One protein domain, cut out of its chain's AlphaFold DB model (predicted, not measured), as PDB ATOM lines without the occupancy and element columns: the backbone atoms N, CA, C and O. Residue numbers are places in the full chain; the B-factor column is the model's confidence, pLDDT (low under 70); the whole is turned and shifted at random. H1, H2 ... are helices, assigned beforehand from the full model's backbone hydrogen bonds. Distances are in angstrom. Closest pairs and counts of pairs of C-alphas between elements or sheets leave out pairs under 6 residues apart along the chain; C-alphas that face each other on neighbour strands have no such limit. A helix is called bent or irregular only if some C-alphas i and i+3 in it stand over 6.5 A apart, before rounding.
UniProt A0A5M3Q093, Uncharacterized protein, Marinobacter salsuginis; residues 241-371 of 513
ATOM      1  N   GLN A 241     282.757 229.456 209.274       83.00
ATOM      2  CA  GLN A 241     283.292 229.231 207.935       83.00
ATOM      3  C   GLN A 241     283.157 227.776 207.516       83.00
ATOM      4  O   GLN A 241     282.513 227.480 206.507       83.00
ATOM      5  N   SER A 242     283.720 226.869 208.306       86.06
ATOM      6  CA  SER A 242     283.638 225.443 208.019       86.06
ATOM      7  C   SER A 242     282.191 224.939 208.066       86.06
ATOM      8  O   SER A 242     281.798 224.151 207.208       86.06
ATOM      9  N   SER A 243     281.358 225.448 208.986       86.94
ATOM     10  CA  SER A 243     279.917 225.143 209.036       86.94
ATOM     11  C   SER A 243     279.229 225.437 207.698       86.94
ATOM     12  O   SER A 243     278.580 224.562 207.117       86.94
ATOM     13  N   ALA A 244     279.418 226.643 207.160       86.12
ATOM     14  CA  ALA A 244     278.780 227.049 205.918       86.12
ATOM     15  C   ALA A 244     279.320 226.282 204.696       86.12
ATOM     16  O   ALA A 244     278.540 225.857 203.841       86.12
ATOM     17  N   VAL A 245     280.638 226.058 204.625       87.00
ATOM     18  CA  VAL A 245     281.276 225.290 203.539       87.00
ATOM     19  C   VAL A 245     280.762 223.852 203.504       87.00
ATOM     20  O   VAL A 245     280.346 223.385 202.445       87.00
ATOM     21  N   LEU A 246     280.700 223.175 204.653       90.75
ATOM     22  CA  LEU A 246     280.183 221.808 204.741       90.75
ATOM     23  C   LEU A 246     278.735 221.714 204.241       90.75
ATOM     24  O   LEU A 246     278.383 220.753 203.555       90.75
ATOM     25  N   VAL A 247     277.894 222.708 204.530       91.06
ATOM     26  CA  VAL A 247     276.522 222.754 204.003       91.06
ATOM     27  C   VAL A 247     276.516 222.976 202.487       91.06
ATOM     28  O   VAL A 247     275.805 222.257 201.784       91.06
ATOM     29  N   LEU A 248     277.323 223.908 201.959       87.25
ATOM     30  CA  LEU A 248     277.423 224.154 200.511       87.25
ATOM     31  C   LEU A 248     277.845 222.900 199.743       87.25
ATOM     32  O   LEU A 248     277.221 222.547 198.743       87.25
ATOM     33  N   GLU A 249     278.881 222.210 200.217       87.88
ATOM     34  CA  GLU A 249     279.410 221.003 199.577       87.88
ATOM     35  C   GLU A 249     278.390 219.859 199.538       87.88
ATOM     36  O   GLU A 249     278.424 219.018 198.636       87.88
ATOM     37  N   ASN A 250     277.459 219.836 200.495       91.00
ATOM     38  CA  ASN A 250     276.449 218.790 200.631       91.00
ATOM     39  C   ASN A 250     275.050 219.229 200.164       91.00
ATOM     40  O   ASN A 250     274.107 218.438 200.244       91.00
ATOM     41  N   LEU A 251     274.911 220.425 199.583       90.88
ATOM     42  CA  LEU A 251     273.654 220.904 199.005       90.88
ATOM     43  C   LEU A 251     273.079 219.946 197.939       90.88
ATOM     44  O   LEU A 251     271.891 219.634 198.028       90.88
ATOM     45  N   PRO A 252     273.874 219.368 197.005       89.88
ATOM     46  CA  PRO A 252     273.349 218.414 196.022       89.88
ATOM     47  C   PRO A 252     272.750 217.148 196.650       89.88
ATOM     48  O   PRO A 252     271.816 216.563 196.103       89.88
ATOM     49  N   TYR A 253     273.276 216.715 197.802       89.56
ATOM     50  CA  TYR A 253     272.720 215.584 198.543       89.56
ATOM     51  C   TYR A 253     271.340 215.933 199.114       89.56
ATOM     52  O   TYR A 253     270.398 215.158 198.938       89.56
ATOM     53  N   VAL A 254     271.200 217.111 199.732       90.69
ATOM     54  CA  VAL A 254     269.916 217.585 200.273       90.69
ATOM     55  C   VAL A 254     268.888 217.779 199.154       90.69
ATOM     56  O   VAL A 254     267.748 217.344 199.285       90.69
ATOM     57  N   GLU A 255     269.291 218.352 198.018       91.12
ATOM     58  CA  GLU A 255     268.429 218.484 196.835       91.12
ATOM     59  C   GLU A 255     267.928 217.128 196.329       91.12
ATOM     60  O   GLU A 255     266.735 216.966 196.066       91.12
ATOM     61  N   SER A 256     268.821 216.140 196.209       88.12
ATOM     62  CA  SER A 256     268.454 214.781 195.798       88.12
ATOM     63  C   SER A 256     267.450 214.161 196.766       88.12
ATOM     64  O   SER A 256     266.441 213.613 196.329       88.12
ATOM     65  N   LEU A 257     267.689 214.300 198.074       87.25
ATOM     66  CA  LEU A 257     266.804 213.784 199.116       87.25
ATOM     67  C   LEU A 257     265.398 214.393 199.026       87.25
ATOM     68  O   LEU A 257     264.407 213.670 199.103       87.25
ATOM     69  N   LEU A 258     265.304 215.708 198.822       88.56
ATOM     70  CA  LEU A 258     264.025 216.412 198.696       88.56
ATOM     71  C   LEU A 258     263.267 216.010 197.425       88.56
ATOM     72  O   LEU A 258     262.049 215.831 197.463       88.56
ATOM     73  N   ASN A 259     263.979 215.818 196.311       87.44
ATOM     74  CA  ASN A 259     263.390 215.361 195.049       87.44
ATOM     75  C   ASN A 259     262.885 213.908 195.122       87.44
ATOM     76  O   ASN A 259     261.951 213.541 194.408       87.44
ATOM     77  N   GLU A 260     263.486 213.087 195.983       84.06
ATOM     78  CA  GLU A 260     263.167 211.667 196.162       84.06
ATOM     79  C   GLU A 260     262.345 211.382 197.431       84.06
ATOM     80  O   GLU A 260     262.145 210.220 197.788       84.06
ATOM     81  N   LYS A 261     261.820 212.418 198.101       79.44
ATOM     82  CA  LYS A 261     261.148 212.302 199.410       79.44
ATOM     83  C   LYS A 261     260.011 211.269 199.457       79.44
ATOM     84  O   LYS A 261     259.797 210.642 200.490       79.44
ATOM     85  N   ASP A 262     259.316 211.069 198.334       78.31
ATOM     86  CA  ASP A 262     258.181 210.143 198.210       78.31
ATOM     87  C   ASP A 262     258.619 208.686 197.941       78.31
ATOM     88  O   ASP A 262     257.789 207.778 197.911       78.31
ATOM     89  N   GLN A 263     259.913 208.455 197.696       70.25
ATOM     90  CA  GLN A 263     260.484 207.158 197.308       70.25
ATOM     91  C   GLN A 263     261.323 206.518 198.419       70.25
ATOM     92  O   GLN A 263     261.577 205.313 198.386       70.25
ATOM     93  N   PHE A 264     261.755 207.304 199.403       66.38
ATOM     94  CA  PHE A 264     262.548 206.822 200.525       66.38
ATOM     95  C   PHE A 264     261.659 206.209 201.616       66.38
ATOM     96  O   PHE A 264     260.581 206.715 201.914       66.38
ATOM     97  N   THR A 265     262.114 205.113 202.229       61.06
ATOM     98  CA  THR A 265     261.510 204.556 203.450       61.06
ATOM     99  C   THR A 265     262.483 204.787 204.607       61.06
ATOM    100  O   THR A 265     263.617 204.311 204.519       61.06
ATOM    101  N   PRO A 266     262.084 205.504 205.672       63.12
ATOM    102  CA  PRO A 266     262.929 205.747 206.837       63.12
ATOM    103  C   PRO A 266     263.427 204.441 207.459       63.12
ATOM    104  O   PRO A 266     262.676 203.475 207.571       63.12
ATOM    105  N   MET A 267     264.693 204.412 207.886       54.94
ATOM    106  CA  MET A 267     265.278 203.228 208.532       54.94
ATOM    107  C   MET A 267     264.724 202.974 209.942       54.94
ATOM    108  O   MET A 267     264.746 201.839 210.412       54.94
ATOM    109  N   ARG A 268     264.210 204.013 210.611       60.00
ATOM    110  CA  ARG A 268     263.570 203.922 211.928       60.00
ATOM    111  C   ARG A 268     262.062 204.091 211.775       60.00
ATOM    112  O   ARG A 268     261.624 205.072 211.179       60.00
ATOM    113  N   GLU A 269     261.285 203.174 212.351       56.50
ATOM    114  CA  GLU A 269     259.811 203.155 212.253       56.50
ATOM    115  C   GLU A 269     259.137 204.432 212.795       56.50
ATOM    116  O   GLU A 269     258.011 204.745 212.417       56.50
ATOM    117  N   GLU A 270     259.823 205.178 213.664       65.31
ATOM    118  CA  GLU A 270     259.291 206.359 214.357       65.31
ATOM    119  C   GLU A 270     259.496 207.682 213.601       65.31
ATOM    120  O   GLU A 270     258.897 208.690 213.975       65.31
ATOM    121  N   MET A 271     260.326 207.708 212.553       65.62
ATOM    122  CA  MET A 271     260.597 208.922 211.776       65.62
ATOM    123  C   MET A 271     259.855 208.881 210.444       65.62
ATOM    124  O   MET A 271     259.914 207.875 209.744       65.62
ATOM    125  N   CYS A 272     259.206 209.978 210.047       76.38
ATOM    126  CA  CYS A 272     258.645 210.108 208.700       76.38
ATOM    127  C   CYS A 272     259.598 210.863 207.752       76.38
ATOM    128  O   CYS A 272     260.450 211.642 208.184       76.38
ATOM    129  N   CYS A 273     259.449 210.657 206.438       78.31
ATOM    130  CA  CYS A 273     260.280 211.326 205.427       78.31
ATOM    131  C   CYS A 273     260.213 212.854 205.518       78.31
ATOM    132  O   CYS A 273     261.221 213.520 205.299       78.31
ATOM    133  N   GLU A 274     259.050 213.407 205.870       80.94
ATOM    134  CA  GLU A 274     258.864 214.853 206.035       80.94
ATOM    135  C   GLU A 274     259.732 215.403 207.171       80.94
ATOM    136  O   GLU A 274     260.402 216.411 206.980       80.94
ATOM    137  N   GLN A 275     259.823 214.702 208.306       80.94
ATOM    138  CA  GLN A 275     260.699 215.092 209.417       80.94
ATOM    139  C   GLN A 275     262.179 215.045 209.024       80.94
ATOM    140  O   GLN A 275     262.939 215.947 209.368       80.94
ATOM    141  N   ILE A 276     262.597 214.018 208.277       81.62
ATOM    142  CA  ILE A 276     263.977 213.911 207.779       81.62
ATOM    143  C   ILE A 276     264.291 215.080 206.834       81.62
ATOM    144  O   ILE A 276     265.317 215.741 206.987       81.62
ATOM    145  N   CYS A 277     263.388 215.371 205.895       86.38
ATOM    146  CA  CYS A 277     263.525 216.499 204.976       86.38
ATOM    147  C   CYS A 277     263.566 217.839 205.723       86.38
ATOM    148  O   CYS A 277     264.435 218.659 205.439       86.38
ATOM    149  N   SER A 278     262.678 218.040 206.701       87.06
ATOM    150  CA  SER A 278     262.642 219.235 207.550       87.06
ATOM    151  C   SER A 278     263.966 219.441 208.288       87.06
ATOM    152  O   SER A 278     264.522 220.535 208.259       87.06
ATOM    153  N   ASN A 279     264.530 218.381 208.877       84.56
ATOM    154  CA  ASN A 279     265.809 218.457 209.586       84.56
ATOM    155  C   ASN A 279     266.957 218.890 208.662       84.56
ATOM    156  O   ASN A 279     267.748 219.758 209.027       84.56
ATOM    157  N   HIS A 280     267.033 218.333 207.452       88.81
ATOM    158  CA  HIS A 280     268.064 218.724 206.489       88.81
ATOM    159  C   HIS A 280     267.834 220.117 205.896       88.81
ATOM    160  O   HIS A 280     268.796 220.830 205.633       88.81
ATOM    161  N   LEU A 281     266.584 220.556 205.729       90.81
ATOM    162  CA  LEU A 281     266.288 221.947 205.375       90.81
ATOM    163  C   LEU A 281     266.701 222.910 206.487       90.81
ATOM    164  O   LEU A 281     267.231 223.981 206.200       90.81
ATOM    165  N   SER A 282     266.515 222.512 207.746       88.94
ATOM    166  CA  SER A 282     267.023 223.256 208.894       88.94
ATOM    167  C   SER A 282     268.545 223.395 208.834       88.94
ATOM    168  O   SER A 282     269.050 224.483 209.091       88.94
ATOM    169  N   ASP A 283     269.272 222.344 208.435       88.44
ATOM    170  CA  ASP A 283     270.735 222.398 208.253       88.44
ATOM    171  C   ASP A 283     271.149 223.415 207.205       88.44
ATOM    172  O   ASP A 283     272.093 224.175 207.412       88.44
ATOM    173  N   VAL A 284     270.409 223.459 206.099       91.38
ATOM    174  CA  VAL A 284     270.655 224.428 205.033       91.38
ATOM    175  C   VAL A 284     270.375 225.854 205.510       91.38
ATOM    176  O   VAL A 284     271.168 226.749 205.224       91.38
ATOM    177  N   LEU A 285     269.300 226.076 206.275       90.69
ATOM    178  CA  LEU A 285     268.995 227.389 206.852       90.69
ATOM    179  C   LEU A 285     270.089 227.853 207.823       90.69
ATOM    180  O   LEU A 285     270.593 228.965 207.690       90.69
ATOM    181  N   PHE A 286     270.492 226.996 208.759       87.00
ATOM    182  CA  PHE A 286     271.547 227.332 209.714       87.00
ATOM    183  C   PHE A 286     272.901 227.533 209.026       87.00
ATOM    184  O   PHE A 286     273.650 228.436 209.401       87.00
ATOM    185  N   GLY A 287     273.210 226.745 207.992       87.06
ATOM    186  CA  GLY A 287     274.385 226.956 207.146       87.06
ATOM    187  C   GLY A 287     274.368 228.314 206.447       87.06
ATOM    188  O   GLY A 287     275.407 228.965 206.361       87.06
ATOM    189  N   ALA A 288     273.194 228.780 206.014       88.00
ATOM    190  CA  ALA A 288     273.035 230.109 205.436       88.00
ATOM    191  C   ALA A 288     273.287 231.207 206.483       88.00
ATOM    192  O   ALA A 288     274.023 232.149 206.208       88.00
ATOM    193  N   GLU A 289     272.759 231.068 207.702       85.19
ATOM    194  CA  GLU A 289     273.041 232.001 208.805       85.19
ATOM    195  C   GLU A 289     274.536 232.033 209.168       85.19
ATOM    196  O   GLU A 289     275.105 233.111 209.329       85.19
ATOM    197  N   ALA A 290     275.203 230.874 209.225       81.56
ATOM    198  CA  ALA A 290     276.654 230.812 209.415       81.56
ATOM    199  C   ALA A 290     277.412 231.478 208.262       81.56
ATOM    200  O   ALA A 290     278.403 232.161 208.499       81.56
ATOM    201  N   PHE A 291     276.924 231.350 207.026       81.88
ATOM    202  CA  PHE A 291     277.507 232.042 205.879       81.88
ATOM    203  C   PHE A 291     277.416 233.567 206.015       81.88
ATOM    204  O   PHE A 291     278.343 234.270 205.628       81.88
ATOM    205  N   MET A 292     276.326 234.088 206.591       80.62
ATOM    206  CA  MET A 292     276.139 235.529 206.823       80.62
ATOM    207  C   MET A 292     277.068 236.109 207.894       80.62
ATOM    208  O   MET A 292     277.281 237.315 207.904       80.62
ATOM    209  N   LEU A 293     277.626 235.277 208.781       73.69
ATOM    210  CA  LEU A 293     278.663 235.694 209.735       73.69
ATOM    211  C   LEU A 293     280.039 235.867 209.094       73.69
ATOM    212  O   LEU A 293     280.933 236.467 209.691       73.69
ATOM    213  N   ILE A 294     280.239 235.291 207.914       72.75
ATOM    214  CA  ILE A 294     281.505 235.358 207.205       72.75
ATOM    215  C   ILE A 294     281.424 236.545 206.255       72.75
ATOM    216  O   ILE A 294     280.453 236.722 205.519       72.75
ATOM    217  N   ASP A 295     282.482 237.342 206.238       62.12
ATOM    218  CA  ASP A 295     282.690 238.344 205.203       62.12
ATOM    219  C   ASP A 295     282.706 237.651 203.824       62.12
ATOM    220  O   ASP A 295     283.665 236.954 203.478       62.12
ATOM    221  N   GLN A 296     281.613 237.786 203.059       51.84
ATOM    222  CA  GLN A 296     281.413 237.082 201.786       51.84
ATOM    223  C   GLN A 296     282.502 237.414 200.761       51.84
ATOM    224  O   GLN A 296     282.781 236.591 199.888       51.84
ATOM    225  N   GLU A 297     283.163 238.572 200.882       48.69
ATOM    226  CA  GLU A 297     284.288 238.947 200.019       48.69
ATOM    227  C   GLU A 297     285.494 238.006 200.186       48.69
ATOM    228  O   GLU A 297     286.335 237.909 199.292       48.69
ATOM    229  N   ARG A 298     285.574 237.268 201.304       49.69
ATOM    230  CA  ARG A 298     286.671 236.336 201.609       49.69
ATOM    231  C   ARG A 298     286.484 234.934 201.031       49.69
ATOM    232  O   ARG A 298     287.447 234.171 201.006       49.69
ATOM    233  N   LEU A 299     285.286 234.583 200.565       55.59
ATOM    234  CA  LEU A 299     284.997 233.280 199.962       55.59
ATOM    235  C   LEU A 299     284.742 233.447 198.460       55.59
ATOM    236  O   LEU A 299     283.598 233.523 198.010       55.59
ATOM    237  N   GLU A 300     285.820 233.496 197.669       50.22
ATOM    238  CA  GLU A 300     285.734 233.591 196.206       50.22
ATOM    239  C   GLU A 300     284.789 232.519 195.626       50.22
ATOM    240  O   GLU A 300     285.052 231.320 195.691       50.22
ATOM    241  N   GLY A 301     283.682 232.964 195.023       54.38
ATOM    242  CA  GLY A 301     282.747 232.102 194.294       54.38
ATOM    243  C   GLY A 301     281.686 231.391 195.140       54.38
ATOM    244  O   GLY A 301     280.832 230.717 194.560       54.38
ATOM    245  N   ALA A 302     281.681 231.550 196.466       62.12
ATOM    246  CA  ALA A 302     280.617 231.015 197.306       62.12
ATOM    247  C   ALA A 302     279.419 231.979 197.344       62.12
ATOM    248  O   ALA A 302     279.573 233.191 197.475       62.12
ATOM    249  N   SER A 303     278.209 231.440 197.209       73.81
ATOM    250  CA  SER A 303     276.969 232.211 197.272       73.81
ATOM    251  C   SER A 303     276.024 231.553 198.261       73.81
ATOM    252  O   SER A 303     275.827 230.341 198.224       73.81
ATOM    253  N   ILE A 304     275.422 232.364 199.122       81.81
ATOM    254  CA  ILE A 304     274.347 231.956 200.030       81.81
ATOM    255  C   ILE A 304     273.012 231.746 199.298       81.81
ATOM    256  O   ILE A 304     272.151 231.005 199.771       81.81
ATOM    257  N   THR A 305     272.834 232.353 198.118       84.31
ATOM    258  CA  THR A 305     271.570 232.316 197.366       84.31
ATOM    259  C   THR A 305     271.072 230.891 197.084       84.31
ATOM    260  O   THR A 305     269.898 230.648 197.342       84.31
ATOM    261  N   PRO A 306     271.900 229.918 196.641       85.44
ATOM    262  CA  PRO A 306     271.461 228.534 196.441       85.44
ATOM    263  C   PRO A 306     270.892 227.874 197.701       85.44
ATOM    264  O   PRO A 306     269.899 227.155 197.604       85.44
ATOM    265  N   MET A 307     271.470 228.142 198.880       89.06
ATOM    266  CA  MET A 307     270.939 227.623 200.143       89.06
ATOM    267  C   MET A 307     269.545 228.188 200.418       89.06
ATOM    268  O   MET A 307     268.596 227.437 200.642       89.06
ATOM    269  N   LEU A 308     269.404 229.516 200.350       89.94
ATOM    270  CA  LEU A 308     268.136 230.182 200.644       89.94
ATOM    271  C   LEU A 308     267.059 229.886 199.590       89.94
ATOM    272  O   LEU A 308     265.886 229.765 199.938       89.94
ATOM    273  N   ASP A 309     267.433 229.710 198.321       88.69
ATOM    274  CA  ASP A 309     266.521 229.270 197.262       88.69
ATOM    275  C   ASP A 309     266.032 227.836 197.496       88.69
ATOM    276  O   ASP A 309     264.856 227.543 197.253       88.69
ATOM    277  N   LEU A 310     266.907 226.930 197.949       90.56
ATOM    278  CA  LEU A 310     266.520 225.556 198.266       90.56
ATOM    279  C   LEU A 310     265.533 225.518 199.434       90.56
ATOM    280  O   LEU A 310     264.496 224.856 199.328       90.56
ATOM    281  N   VAL A 311     265.835 226.263 200.503       92.19
ATOM    282  CA  VAL A 311     264.944 226.407 201.660       92.19
ATOM    283  C   VAL A 311     263.621 227.027 201.226       92.19
ATOM    284  O   VAL A 311     262.576 226.450 201.489       92.19
ATOM    285  N   GLY A 312     263.643 228.123 200.463       90.56
ATOM    286  CA  GLY A 312     262.436 228.792 199.977       90.56
ATOM    287  C   GLY A 312     261.518 227.879 199.159       90.56
ATOM    288  O   GLY A 312     260.318 227.820 199.411       90.56
ATOM    289  N   LYS A 313     262.063 227.096 198.218       90.44
ATOM    290  CA  LYS A 313     261.271 226.154 197.393       90.44
ATOM    291  C   LYS A 313     260.577 225.058 198.205       90.44
ATOM    292  O   LYS A 313     259.573 224.522 197.744       90.44
ATOM    293  N   ASN A 314     261.121 224.719 199.372       91.00
ATOM    294  CA  ASN A 314     260.659 223.617 200.216       91.00
ATOM    295  C   ASN A 314     260.203 224.092 201.602       91.00
ATOM    296  O   ASN A 314     260.051 223.284 202.511       91.00
ATOM    297  N   TYR A 315     259.977 225.393 201.753       88.81
ATOM    298  CA  TYR A 315     259.745 226.066 203.026       88.81
ATOM    299  C   TYR A 315     258.561 225.487 203.814       88.81
ATOM    300  O   TYR A 315     258.636 225.346 205.028       88.81
ATOM    301  N   GLU A 316     257.505 225.063 203.116       89.50
ATOM    302  CA  GLU A 316     256.309 224.442 203.710       89.50
ATOM    303  C   GLU A 316     256.573 223.060 204.344       89.50
ATOM    304  O   GLU A 316     255.711 222.534 205.039       89.50
ATOM    305  N   LEU A 317     257.736 222.439 204.092       89.06
ATOM    306  CA  LEU A 317     258.144 221.198 204.765       89.06
ATOM    307  C   LEU A 317     258.764 221.451 206.142       89.06
ATOM    308  O   LEU A 317     258.918 220.504 206.909       89.06
ATOM    309  N   MET A 318     259.160 222.691 206.433       88.88
ATOM    310  CA  MET A 318     259.724 223.068 207.724       88.88
ATOM    311  C   MET A 318     258.604 223.329 208.730       88.88
ATOM    312  O   MET A 318     257.498 223.723 208.356       88.88
ATOM    313  N   ASP A 319     258.904 223.168 210.016       86.44
ATOM    314  CA  ASP A 319     257.987 223.602 211.067       86.44
ATOM    315  C   ASP A 319     257.746 225.126 211.036       86.44
ATOM    316  O   ASP A 319     258.537 225.901 210.488       86.44
ATOM    317  N   ASP A 320     256.637 225.565 211.638       86.56
ATOM    318  CA  ASP A 320     256.214 226.972 211.636       86.56
ATOM    319  C   ASP A 320     257.283 227.927 212.188       86.56
ATOM    320  O   ASP A 320     257.356 229.093 211.789       86.56
ATOM    321  N   LEU A 321     258.125 227.452 213.105       83.50
ATOM    322  CA  LEU A 321     259.134 228.281 213.740       83.50
ATOM    323  C   LEU A 321     260.329 228.517 212.818       83.50
ATOM    324  O   LEU A 321     260.765 229.659 212.649       83.50
ATOM    325  N   LEU A 322     260.846 227.457 212.209       86.31
ATOM    326  CA  LEU A 322     261.897 227.512 211.202       86.31
ATOM    327  C   LEU A 322     261.435 228.290 209.972       86.31
ATOM    328  O   LEU A 322     262.206 229.046 209.382       86.31
ATOM    329  N   GLN A 323     260.148 228.190 209.655       89.44
ATOM    330  CA  GLN A 323     259.487 229.035 208.681       89.44
ATOM    331  C   GLN A 323     259.595 230.535 209.054       89.44
ATOM    332  O   GLN A 323     260.142 231.353 208.309       89.44
ATOM    333  N   ILE A 324     259.173 230.925 210.262       88.31
ATOM    334  CA  ILE A 324     259.329 232.312 210.742       88.31
ATOM    335  C   ILE A 324     260.802 232.758 210.714       88.31
ATOM    336  O   ILE A 324     261.097 233.893 210.324       88.31
ATOM    337  N   ARG A 325     261.724 231.874 211.114       88.12
ATOM    338  CA  ARG A 325     263.168 232.133 211.107       88.12
ATOM    339  C   ARG A 325     263.676 232.419 209.700       88.12
ATOM    340  O   ARG A 325     264.326 233.440 209.500       88.12
ATOM    341  N   PHE A 326     263.328 231.586 208.720       89.69
ATOM    342  CA  PHE A 326     263.731 231.774 207.328       89.69
ATOM    343  C   PHE A 326     263.300 233.137 206.781       89.69
ATOM    344  O   PHE A 326     264.121 233.828 206.183       89.69
ATOM    345  N   LEU A 327     262.063 233.584 207.037       89.00
ATOM    346  CA  LEU A 327     261.611 234.913 206.594       89.00
ATOM    347  C   LEU A 327     262.494 236.037 207.155       89.00
ATOM    348  O   LEU A 327     262.836 236.981 206.440       89.00
ATOM    349  N   LYS A 328     262.897 235.923 208.423       86.81
ATOM    350  CA  LYS A 328     263.796 236.886 209.067       86.81
ATOM    351  C   LYS A 328     265.203 236.828 208.473       86.81
ATOM    352  O   LYS A 328     265.749 237.878 208.154       86.81
ATOM    353  N   VAL A 329     265.753 235.634 208.248       87.25
ATOM    354  CA  VAL A 329     267.063 235.451 207.598       87.25
ATOM    355  C   VAL A 329     267.069 236.062 206.197       87.25
ATOM    356  O   VAL A 329     267.973 236.822 205.868       87.25
ATOM    357  N   VAL A 330     266.026 235.827 205.394       87.31
ATOM    358  CA  VAL A 330     265.888 236.432 204.061       87.31
ATOM    359  C   VAL A 330     265.836 237.953 204.133       87.31
ATOM    360  O   VAL A 330     266.515 238.624 203.355       87.31
ATOM    361  N   ARG A 331     265.058 238.508 205.069       86.00
ATOM    362  CA  ARG A 331     264.989 239.957 205.284       86.00
ATOM    363  C   ARG A 331     266.372 240.529 205.591       86.00
ATOM    364  O   ARG A 331     266.775 241.482 204.928       86.00
ATOM    365  N   ILE A 332     267.103 239.934 206.533       84.69
ATOM    366  CA  ILE A 332     268.445 240.400 206.895       84.69
ATOM    367  C   ILE A 332     269.411 240.255 205.716       84.69
ATOM    368  O   ILE A 332     270.132 241.199 205.396       84.69
ATOM    369  N   PHE A 333     269.376 239.128 205.005       83.69
ATOM    370  CA  PHE A 333     270.183 238.909 203.806       83.69
ATOM    371  C   PHE A 333     269.957 240.012 202.757       83.69
ATOM    372  O   PHE A 333     270.912 240.597 202.251       83.69
ATOM    373  N   GLN A 334     268.700 240.356 202.467       81.19
ATOM    374  CA  GLN A 334     268.368 241.421 201.515       81.19
ATOM    375  C   GLN A 334     268.858 242.803 201.961       81.19
ATOM    376  O   GLN A 334     269.086 243.660 201.113       81.19
ATOM    377  N   GLN A 335     269.002 243.047 203.262       79.88
ATOM    378  CA  GLN A 335     269.512 244.320 203.771       79.88
ATOM    379  C   GLN A 335     271.028 244.409 203.703       79.88
ATOM    380  O   GLN A 335     271.543 245.445 203.296       79.88
ATOM    381  N   ILE A 336     271.723 243.331 204.072       77.88
ATOM    382  CA  ILE A 336     273.188 243.290 204.062       77.88
ATOM    383  C   ILE A 336     273.709 243.268 202.615       77.88
ATOM    384  O   ILE A 336     274.664 243.965 202.289       77.88
ATOM    385  N   TYR A 337     273.058 242.514 201.722       76.12
ATOM    386  CA  TYR A 337     273.571 242.227 200.372       76.12
ATOM    387  C   TYR A 337     272.716 242.814 199.230       76.12
ATOM    388  O   TYR A 337     272.953 242.537 198.045       76.12
ATOM    389  N   GLY A 338     271.708 243.625 199.569       65.44
ATOM    390  CA  GLY A 338     270.758 244.219 198.629       65.44
ATOM    391  C   GLY A 338     271.422 245.171 197.638       65.44
ATOM    392  O   GLY A 338     271.829 246.273 197.990       65.44
ATOM    393  N   GLY A 339     271.497 244.757 196.372       55.09
ATOM    394  CA  GLY A 339     271.991 245.584 195.265       55.09
ATOM    395  C   GLY A 339     272.830 244.834 194.228       55.09
ATOM    396  O   GLY A 339     272.903 245.284 193.085       55.09
ATOM    397  N   GLY A 340     273.412 243.681 194.587       52.12
ATOM    398  CA  GLY A 340     274.279 242.893 193.691       52.12
ATOM    399  C   GLY A 340     274.188 241.369 193.830       52.12
ATOM    400  O   GLY A 340     274.512 240.660 192.877       52.12
ATOM    401  N   HIS A 341     273.698 240.855 194.960       53.03
ATOM    402  CA  HIS A 341     273.464 239.425 195.170       53.03
ATOM    403  C   HIS A 341     271.993 239.123 194.863       53.03
ATOM    404  O   HIS A 341     271.104 239.810 195.359       53.03
ATOM    405  N   GLY A 342     271.746 238.179 193.950       54.09
ATOM    406  CA  GLY A 342     270.443 237.964 193.316       54.09
ATOM    407  C   GLY A 342     269.269 237.874 194.294       54.09
ATOM    408  O   GLY A 342     269.390 237.321 195.385       54.09
ATOM    409  N   GLU A 343     268.120 238.412 193.875       61.53
ATOM    410  CA  GLU A 343     266.845 238.202 194.562       61.53
ATOM    411  C   GLU A 343     266.621 236.698 194.779       61.53
ATOM    412  O   GLU A 343     266.761 235.906 193.844       61.53
ATOM    413  N   ILE A 344     266.255 236.305 196.000       67.12
ATOM    414  CA  ILE A 344     265.851 234.927 196.297       67.12
ATOM    415  C   ILE A 344     264.560 234.676 195.530       67.12
ATOM    416  O   ILE A 344     263.533 235.306 195.799       67.12
ATOM    417  N   GLY A 345     264.602 233.765 194.559       62.22
ATOM    418  CA  GLY A 345     263.570 233.648 193.524       62.22
ATOM    419  C   GLY A 345     262.178 233.295 194.061       62.22
ATOM    420  O   GLY A 345     261.176 233.487 193.363       62.22
ATOM    421  N   PHE A 346     262.113 232.789 195.297       67.69
ATOM    422  CA  PHE A 346     260.890 232.432 196.009       67.69
ATOM    423  C   PHE A 346     260.134 233.648 196.580       67.69
ATOM    424  O   PHE A 346     258.910 233.720 196.456       67.69
ATOM    425  N   LEU A 347     260.834 234.635 197.151       66.00
ATOM    426  CA  LEU A 347     260.215 235.784 197.820       66.00
ATOM    427  C   LEU A 347     260.297 237.023 196.929       66.00
ATOM    428  O   LEU A 347     261.209 237.833 197.027       66.00
ATOM    429  N   LYS A 348     259.284 237.188 196.072       66.88
ATOM    430  CA  LYS A 348     259.091 238.406 195.255       66.88
ATOM    431  C   LYS A 348     258.471 239.572 196.031       66.88
ATOM    432  O   LYS A 348     258.125 240.593 195.439       66.88
ATOM    433  N   GLN A 349     258.233 239.379 197.323       72.88
ATOM    434  CA  GLN A 349     257.648 240.390 198.189       72.88
ATOM    435  C   GLN A 349     258.702 241.450 198.534       72.88
ATOM    436  O   GLN A 349     259.865 241.097 198.738       72.88
ATOM    437  N   PRO A 350     258.312 242.733 198.630       77.31
ATOM    438  CA  PRO A 350     259.157 243.765 199.204       77.31
ATOM    439  C   PRO A 350     259.654 243.363 200.600       77.31
ATOM    440  O   PRO A 350     258.892 242.760 201.366       77.31
ATOM    441  N   PRO A 351     260.889 243.725 200.976       76.38
ATOM    442  CA  PRO A 351     261.449 243.366 202.275       76.38
ATOM    443  C   PRO A 351     260.580 243.784 203.479       76.38
ATOM    444  O   PRO A 351     260.528 243.083 204.490       76.38
ATOM    445  N   GLU A 352     259.854 244.899 203.377       79.19
ATOM    446  CA  GLU A 352     258.931 245.366 204.416       79.19
ATOM    447  C   GLU A 352     257.729 244.427 204.598       79.19
ATOM    448  O   GLU A 352     257.256 244.233 205.720       79.19
ATOM    449  N   GLU A 353     257.236 243.822 203.515       83.12
ATOM    450  CA  GLU A 353     256.134 242.856 203.574       83.12
ATOM    451  C   GLU A 353     256.581 241.553 204.242       83.12
ATOM    452  O   GLU A 353     255.846 241.018 205.074       83.12
ATOM    453  N   ILE A 354     257.808 241.101 203.957       83.31
ATOM    454  CA  ILE A 354     258.419 239.921 204.591       83.31
ATOM    455  C   ILE A 354     258.516 240.123 206.108       83.31
ATOM    456  O   ILE A 354     258.135 239.243 206.885       83.31
ATOM    457  N   LEU A 355     258.966 241.303 206.546       82.88
ATOM    458  CA  LEU A 355     259.064 241.634 207.967       82.88
ATOM    459  C   LEU A 355     257.690 241.592 208.647       82.88
ATOM    460  O   LEU A 355     257.527 240.923 209.670       82.88
ATOM    461  N   VAL A 356     256.689 242.259 208.066       84.25
ATOM    462  CA  VAL A 356     255.325 242.284 208.614       84.25
ATOM    463  C   VAL A 356     254.723 240.881 208.686       84.25
ATOM    464  O   VAL A 356     254.075 240.549 209.682       84.25
ATOM    465  N   GLU A 357     254.933 240.052 207.664       87.12
ATOM    466  CA  GLU A 357     254.467 238.666 207.658       87.12
ATOM    467  C   GLU A 357     255.151 237.837 208.749       87.12
ATOM    468  O   GLU A 357     254.468 237.150 209.512       87.12
ATOM    469  N   SER A 358     256.474 237.963 208.905       87.62
ATOM    470  CA  SER A 358     257.220 237.250 209.951       87.62
ATOM    471  C   SER A 358     256.728 237.604 211.362       87.62
ATOM    472  O   SER A 358     256.551 236.714 212.195       87.62
ATOM    473  N   ILE A 359     256.423 238.883 211.620       85.56
ATOM    474  CA  ILE A 359     255.889 239.359 212.905       85.56
ATOM    475  C   ILE A 359     254.494 238.776 213.151       85.56
ATOM    476  O   ILE A 359     254.215 238.281 214.244       85.56
ATOM    477  N   LYS A 360     253.607 238.805 212.147       87.50
ATOM    478  CA  LYS A 360     252.246 238.260 212.272       87.50
ATOM    479  C   LYS A 360     252.257 236.762 212.541       87.50
ATOM    480  O   LYS A 360     251.570 236.310 213.452       87.50
ATOM    481  N   ARG A 361     253.047 236.001 211.778       87.75
ATOM    482  CA  ARG A 361     253.192 234.554 211.974       87.75
ATOM    483  C   ARG A 361     253.739 234.236 213.357       87.75
ATOM    484  O   ARG A 361     253.186 233.380 214.038       87.75
ATOM    485  N   PHE A 362     254.744 234.983 213.811       85.31
ATOM    486  CA  PHE A 362     255.273 234.838 215.163       85.31
ATOM    487  C   PHE A 362     254.206 235.086 216.235       85.31
ATOM    488  O   PHE A 362     254.056 234.285 217.151       85.31
ATOM    489  N   GLN A 363     253.411 236.150 216.110       83.88
ATOM    490  CA  GLN A 363     252.330 236.439 217.057       83.88
ATOM    491  C   GLN A 363     251.275 235.326 217.106       83.88
ATOM    492  O   GLN A 363     250.836 234.960 218.198       83.88
ATOM    493  N   SER A 364     250.890 234.777 215.950       87.62
ATOM    494  CA  SER A 364     249.977 233.630 215.874       87.62
ATOM    495  C   SER A 364     250.575 232.396 216.548       87.62
ATOM    496  O   SER A 364     249.935 231.809 217.417       87.62
ATOM    497  N   TYR A 365     251.830 232.068 216.230       85.12
ATOM    498  CA  TYR A 365     252.541 230.934 216.817       85.12
ATOM    499  C   TYR A 365     252.586 231.020 218.348       85.12
ATOM    500  O   TYR A 365     252.244 230.064 219.042       85.12
ATOM    501  N   VAL A 366     252.944 232.186 218.895       82.56
ATOM    502  CA  VAL A 366     253.008 232.420 220.346       82.56
ATOM    503  C   VAL A 366     251.633 232.319 221.014       82.56
ATOM    504  O   VAL A 366     251.530 231.847 222.148       82.56
ATOM    505  N   ALA A 367     250.566 232.745 220.335       83.56
ATOM    506  CA  ALA A 367     249.207 232.618 220.856       83.56
ATOM    507  C   ALA A 367     248.764 231.149 220.973       83.56
ATOM    508  O   ALA A 367     248.028 230.803 221.900       83.56
ATOM    509  N   GLU A 368     249.228 230.295 220.062       84.69
ATOM    510  CA  GLU A 368     248.958 228.854 220.052       84.69
ATOM    511  C   GLU A 368     249.870 228.073 221.015       84.69
ATOM    512  O   GLU A 368     249.468 227.035 221.542       84.69
ATOM    513  N   HIS A 369     251.048 228.622 221.332       79.81
ATOM    514  CA  HIS A 369     252.060 228.010 222.194       79.81
ATOM    515  C   HIS A 369     252.410 228.920 223.390       79.81
ATOM    516  O   HIS A 369     253.519 229.447 223.467       79.81
ATOM    517  N   PRO A 370     251.512 229.095 224.383       68.81
ATOM    518  CA  PRO A 370     251.679 230.065 225.478       68.81
ATOM    519  C   PRO A 370     252.766 229.704 226.519       68.81
ATOM    520  O   PRO A 370     252.796 230.285 227.607       68.81
ATOM    521  N   GLY A 371     253.628 228.726 226.227       65.44
ATOM    522  CA  GLY A 371     254.741 228.308 227.078       65.44
ATOM    523  C   GLY A 371     255.938 229.260 227.019       65.44
ATOM    524  O   GLY A 371     255.936 230.256 226.300       65.44
TER     525      GLY A 371
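This is residues 241 to 371 of the 513 residues of an uncharacterized protein of Marinobacter salsuginis (UniProt A0A5M3Q093). The longest helix, H2, runs through the middle of a helical stack: the bent H1 wraps across one side of it, H4 packs on another side, and H5 packs on H4 away from H2. The short H3 packs on H2 in the gap between H1 and H4, and the loop of residues 260 to 272 reaches out past one end of H2. The printed part has 131 residues, with five named helices in the order H1 to H5 and no named strand; the class is all helix. It is compact, with a radius of gyration of the C-alphas of 15.5 A and spans of 46 by 39 by 26 A.

H2, residues 273 to 292, is 29.0 A long, from C-alpha 273 at (260.280, 211.326, 205.427). H1, residues 241 to 259, was assigned as one helix by its hydrogen bonds but is bent, C-alphas 249 and 252 being 7.5 A apart; its arms are H1a, residues 241 to 249, and H1b, residues 252 to 259. H3 is residues 305 to 313, 12.0 A. H4, residues 320 to 337, spans 25.7 A, and H5, residues 351 to 368, spans 26.1 A, ending at C-alpha 368 at (248.958, 228.854, 220.052).

H2 is the hub. Its residues 283 to 291 touch H1a at a steep tilt of 47 degrees, the closest C-alphas, Ala 244 and Gly 287, 4.6 A apart. H2 and H4 touch at a shallow tilt of 26 degrees, closest at Leu 285 and Phe 326, 6.9 A between C-alphas. H4 and H5 form a hairpin, closest at the C-alphas of Ile 324 and Ser 358, 5.4 A. H2 and H5 are apart. In H1a, H1b, H2, H3, H4 and H5 every O i to N i+4 pair is within hydrogen-bond range.

The printed part has no cut. The C-alphas farthest apart, Glu 269 and Gly 339, are 47.3 A apart. The links H1 to H2, H2 to H3 and H4 to H5 are long. pLDDT is under 70 at residues 264 to 271, 295 to 302, 338 to 348 and 370 to 371.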